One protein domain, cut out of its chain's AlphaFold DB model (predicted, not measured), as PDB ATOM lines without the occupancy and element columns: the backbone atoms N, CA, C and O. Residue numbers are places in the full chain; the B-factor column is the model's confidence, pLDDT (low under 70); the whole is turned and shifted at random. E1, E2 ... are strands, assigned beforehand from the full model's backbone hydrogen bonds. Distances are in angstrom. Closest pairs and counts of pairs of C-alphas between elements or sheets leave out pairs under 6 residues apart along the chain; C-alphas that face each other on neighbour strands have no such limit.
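Overview. This is residues 242 to 281 of the 378 residues of an uncharacterized protein of Candidatus Terrybacteria bacterium RIFCSPHIGHO2_01_FULL_43_35 (UniProt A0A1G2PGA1). The domain has little regular structure: a small antiparallel sheet of three strands, with the long loop of residues 242 to 253 over one face and a short tail folding back along E3. The printed part has 40 residues, 14 of them in named elements, with no named helix; it is all strand. E1, E2 and E3 follow in chain and sheet order as a meander, each strand the antiparallel neighbour of the one before. It is compact, with a radius of gyration of the C-alphas of 8.2 A, and spans 22 by 18 by 14 A.

Arrangement. E1, residues 254 to 257, and E2, residues 263 to 266, form a hairpin at 167 degrees; N 256 and O 264 are 2.9 A apart. E2 and E3, residues 271 to 276, form another at 150 degrees; N 265 and O 272 are 2.8 A apart.

Along the chain. E1 begins at C-alpha 254 (136.912, 109.838, 76.710) and measures 9.9 A, E2 10.1 A. E3 measures 15.0 A, ending at C-alpha 276 (141.287, 113.971, 90.715).

Size, cuts and confidence. The farthest C-alphas, of Ser 260 and Asn 269, are 22.4 A apart. Both links are tight. The printed part has no cut; no printed residue is under 70 in pLDDT.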
ATOM      1  N   ILE A 242     138.990 101.604  79.247       89.44
ATOM      2  CA  ILE A 242     138.567 100.915  80.473       89.44
ATOM      3  C   ILE A 242     137.285 101.541  81.013       89.44
ATOM      4  O   ILE A 242     137.069 102.735  80.823       89.44
ATOM      5  N   ASP A 243     136.481 100.749  81.714       91.38
ATOM      6  CA  ASP A 243     135.296 101.218  82.440       91.38
ATOM      7  C   ASP A 243     135.657 102.391  83.362       91.38
ATOM      8  O   ASP A 243     136.681 102.351  84.060       91.38
ATOM      9  N   SER A 244     134.859 103.455  83.329       92.00
ATOM     10  CA  SER A 244     135.018 104.616  84.193       92.00
ATOM     11  C   SER A 244     134.804 104.182  85.636       92.00
ATOM     12  O   SER A 244     133.752 103.688  86.014       92.00
ATOM     13  N   ALA A 245     135.808 104.387  86.485       90.25
ATOM     14  CA  ALA A 245     135.719 103.971  87.876       90.25
ATOM     15  C   ALA A 245     136.285 105.032  88.806       90.25
ATOM     16  O   ALA A 245     137.356 105.602  88.567       90.25
ATOM     17  N   LEU A 246     135.598 105.256  89.930       88.12
ATOM     18  CA  LEU A 246     136.027 106.229  90.930       88.12
ATOM     19  C   LEU A 246     137.426 105.906  91.453       88.12
ATOM     20  O   LEU A 246     138.242 106.802  91.557       88.12
ATOM     21  N   ALA A 247     137.726 104.632  91.714       87.81
ATOM     22  CA  ALA A 247     139.007 104.198  92.271       87.81
ATOM     23  C   ALA A 247     140.144 104.066  91.237       87.81
ATOM     24  O   ALA A 247     141.280 103.788  91.622       87.81
ATOM     25  N   THR A 248     139.872 104.278  89.944       88.88
ATOM     26  CA  THR A 248     140.838 104.047  88.861       88.88
ATOM     27  C   THR A 248     141.155 105.352  88.139       88.88
ATOM     28  O   THR A 248     140.277 105.971  87.532       88.88
ATOM     29  N   ALA A 249     142.421 105.771  88.179       88.81
ATOM     30  CA  ALA A 249     142.902 106.915  87.407       88.81
ATOM     31  C   ALA A 249     142.895 106.622  85.903       88.81
ATOM     32  O   ALA A 249     143.119 105.486  85.494       88.81
ATOM     33  N   ASN A 250     142.677 107.666  85.095       88.19
ATOM     34  CA  ASN A 250     142.663 107.594  83.628       88.19
ATOM     35  C   ASN A 250     141.698 106.527  83.079       88.19
ATOM     36  O   ASN A 250     142.035 105.802  82.146       88.19
ATOM     37  N   SER A 251     140.521 106.418  83.698       90.69
ATOM     38  CA  SER A 251     139.461 105.500  83.293       90.69
ATOM     39  C   SER A 251     138.417 106.161  82.395       90.69
ATOM     40  O   SER A 251     138.314 107.386  82.352       90.69
ATOM     41  N   GLY A 252     137.670 105.343  81.658       91.94
ATOM     42  CA  GLY A 252     136.764 105.763  80.598       91.94
ATOM     43  C   GLY A 252     137.373 105.628  79.201       91.94
ATOM     44  O   GLY A 252     138.543 105.281  79.012       91.94
ATOM     45  N   TYR A 253     136.553 105.925  78.198       92.75
ATOM     46  CA  TYR A 253     136.948 106.000  76.791       92.75
ATOM     47  C   TYR A 253     137.341 107.422  76.397       92.75
ATOM     48  O   TYR A 253     138.257 107.621  75.600       92.75
ATOM     49  N   ILE A 254     136.663 108.420  76.969       93.94
ATOM     50  CA  ILE A 254     136.912 109.838  76.710       93.94
ATOM     51  C   ILE A 254     137.093 110.555  78.044       93.94
ATOM     52  O   ILE A 254     136.261 110.430  78.938       93.94
ATOM     53  N   ILE A 255     138.165 111.344  78.147       93.00
ATOM     54  CA  ILE A 255     138.426 112.222  79.288       93.00
ATOM     55  C   ILE A 255     138.428 113.671  78.809       93.00
ATOM     56  O   ILE A 255     139.194 114.037  77.919       93.00
ATOM     57  N   SER A 256     137.594 114.503  79.429       94.50
ATOM     58  CA  SER A 256     137.553 115.947  79.207       94.50
ATOM     59  C   SER A 256     137.985 116.681  80.473       94.50
ATOM     60  O   SER A 256     137.255 116.698  81.463       94.50
ATOM     61  N   GLY A 257     139.168 117.294  80.444       93.31
ATOM     62  CA  GLY A 257     139.770 118.002  81.578       93.31
ATOM     63  C   GLY A 257     141.166 117.479  81.912       93.31
ATOM     64  O   GLY A 257     141.778 116.769  81.118       93.31
ATOM     65  N   ASN A 258     141.686 117.839  83.088       92.75
ATOM     66  CA  ASN A 258     142.976 117.337  83.565       92.75
ATOM     67  C   ASN A 258     142.759 115.986  84.273       92.75
ATOM     68  O   ASN A 258     142.142 115.990  85.337       92.75
ATOM     69  N   PRO A 259     143.303 114.854  83.784       90.50
ATOM     70  CA  PRO A 259     143.097 113.548  84.420       90.50
ATOM     71  C   PRO A 259     143.646 113.452  85.855       90.50
ATOM     72  O   PRO A 259     143.191 112.638  86.655       90.50
ATOM     73  N   SER A 260     144.616 114.303  86.210       89.94
ATOM     74  CA  SER A 260     145.137 114.428  87.581       89.94
ATOM     75  C   SER A 260     144.380 115.460  88.431       89.94
ATOM     76  O   SER A 260     144.630 115.563  89.628       89.94
ATOM     77  N   GLY A 261     143.459 116.217  87.836       91.81
ATOM     78  CA  GLY A 261     142.630 117.234  88.483       91.81
ATOM     79  C   GLY A 261     141.154 117.058  88.130       91.81
ATOM     80  O   GLY A 261     140.685 115.932  87.971       91.81
ATOM     81  N   GLN A 262     140.423 118.169  88.013       94.12
ATOM     82  CA  GLN A 262     139.007 118.137  87.647       94.12
ATOM     83  C   GLN A 262     138.822 117.712  86.186       94.12
ATOM     84  O   GLN A 262     139.419 118.304  85.279       94.12
ATOM     85  N   HIS A 263     137.998 116.690  85.966       95.56
ATOM     86  CA  HIS A 263     137.667 116.177  84.641       95.56
ATOM     87  C   HIS A 263     136.336 115.420  84.634       95.56
ATOM     88  O   HIS A 263     135.780 115.084  85.681       95.56
ATOM     89  N   ILE A 264     135.841 115.149  83.431       96.06
ATOM     90  CA  ILE A 264     134.726 114.244  83.164       96.06
ATOM     91  C   ILE A 264     135.269 113.039  82.402       96.06
ATOM     92  O   ILE A 264     136.054 113.212  81.467       96.06
ATOM     93  N   THR A 265     134.849 111.844  82.790       94.81
ATOM     94  CA  THR A 265     135.086 110.591  82.075       94.81
ATOM     95  C   THR A 265     133.771 110.089  81.484       94.81
ATOM     96  O   THR A 265     132.707 110.266  82.079       94.81
ATOM     97  N   ILE A 266     133.841 109.514  80.286       94.25
ATOM     98  CA  ILE A 266     132.701 108.927  79.572       94.25
ATOM     99  C   ILE A 266     133.101 107.532  79.108       94.25
ATOM    100  O   ILE A 266     134.188 107.370  78.542       94.25
ATOM    101  N   ASP A 267     132.225 106.555  79.302       92.62
ATOM    102  CA  ASP A 267     132.356 105.190  78.786       92.62
ATOM    103  C   ASP A 267     131.038 104.681  78.159       92.62
ATOM    104  O   ASP A 267     130.237 105.478  77.665       92.62
ATOM    105  N   ASP A 268     130.847 103.356  78.118       90.25
ATOM    106  CA  ASP A 268     129.689 102.691  77.514       90.25
ATOM    107  C   ASP A 268     128.344 103.046  78.167       90.25
ATOM    108  O   ASP A 268     127.313 103.027  77.487       90.25
ATOM    109  N   ASN A 269     128.309 103.326  79.472       88.75
ATOM    110  CA  ASN A 269     127.051 103.475  80.210       88.75
ATOM    111  C   ASN A 269     127.060 104.565  81.292       88.75
ATOM    112  O   ASN A 269     126.021 104.790  81.920       88.75
ATOM    113  N   GLU A 270     128.175 105.263  81.490       90.62
ATOM    114  CA  GLU A 270     128.351 106.244  82.545       90.62
ATOM    115  C   GLU A 270     129.036 107.528  82.050       90.62
ATOM    116  O   GLU A 270     129.887 107.561  81.157       90.62
ATOM    117  N   ILE A 271     128.638 108.635  82.680       94.50
ATOM    118  CA  ILE A 271     129.359 109.903  82.654       94.50
ATOM    119  C   ILE A 271     129.699 110.228  84.104       94.50
ATOM    120  O   ILE A 271     128.795 110.428  84.919       94.50
ATOM    121  N   MET A 272     130.987 110.316  84.427       93.12
ATOM    122  CA  MET A 272     131.451 110.568  85.789       93.12
ATOM    123  C   MET A 272     132.271 111.854  85.855       93.12
ATOM    124  O   MET A 272     133.192 112.075  85.076       93.12
ATOM    125  N   SER A 273     131.961 112.712  86.823       95.25
ATOM    126  CA  SER A 273     132.780 113.871  87.180       95.25
ATOM    127  C   SER A 273     133.748 113.519  88.301       95.25
ATOM    128  O   SER A 273     133.364 112.936  89.318       95.25
ATOM    129  N   LYS A 274     135.008 113.921  88.149       94.25
ATOM    130  CA  LYS A 274     136.096 113.582  89.069       94.25
ATOM    131  C   LYS A 274     136.888 114.833  89.434       94.25
ATOM    132  O   LYS A 274     137.125 115.681  88.583       94.25
ATOM    133  N   ALA A 275     137.266 114.968  90.705       91.62
ATOM    134  CA  ALA A 275     138.084 116.070  91.224       91.62
ATOM    135  C   ALA A 275     139.587 115.801  91.053       91.62
ATOM    136  O   ALA A 275     140.381 116.737  90.966       91.62
ATOM    137  N   THR A 276     139.957 114.519  91.021       87.19
ATOM    138  CA  THR A 276     141.287 113.971  90.715       87.19
ATOM    139  C   THR A 276     141.099 112.599  90.061       87.19
ATOM    140  O   THR A 276     139.982 112.083  90.021       87.19
ATOM    141  N   GLY A 277     142.175 111.950  89.602       83.88
ATOM    142  CA  GLY A 277     142.113 110.620  88.980       83.88
ATOM    143  C   GLY A 277     141.358 109.552  89.787       83.88
ATOM    144  O   GLY A 277     140.868 108.598  89.193       83.88
ATOM    145  N   THR A 278     141.204 109.711  91.104       90.38
ATOM    146  CA  THR A 278     140.548 108.710  91.963       90.38
ATOM    147  C   THR A 278     139.454 109.251  92.895       90.38
ATOM    148  O   THR A 278     138.981 108.543  93.781       90.38
ATOM    149  N   THR A 279     139.064 110.521  92.762       91.19
ATOM    150  CA  THR A 279     138.091 111.166  93.664       91.19
ATOM    151  C   THR A 279     136.951 111.770  92.867       91.19
ATOM    152  O   THR A 279     137.187 112.442  91.866       91.19
ATOM    153  N   GLY A 280     135.717 111.560  93.319       91.81
ATOM    154  CA  GLY A 280     134.526 112.092  92.659       91.81
ATOM    155  C   GLY A 280     134.430 113.604  92.793       91.81
ATOM    156  O   GLY A 280     134.919 114.190  93.756       91.81
ATOM    157  N   ALA A 281     133.783 114.232  91.823       92.56
ATOM    158  CA  ALA A 281     133.354 115.621  91.889       92.56
ATOM    159  C   ALA A 281     131.851 115.705  91.635       92.56
ATOM    160  O   ALA A 281     131.246 114.773  91.111       92.56
TER     161      ALA A 281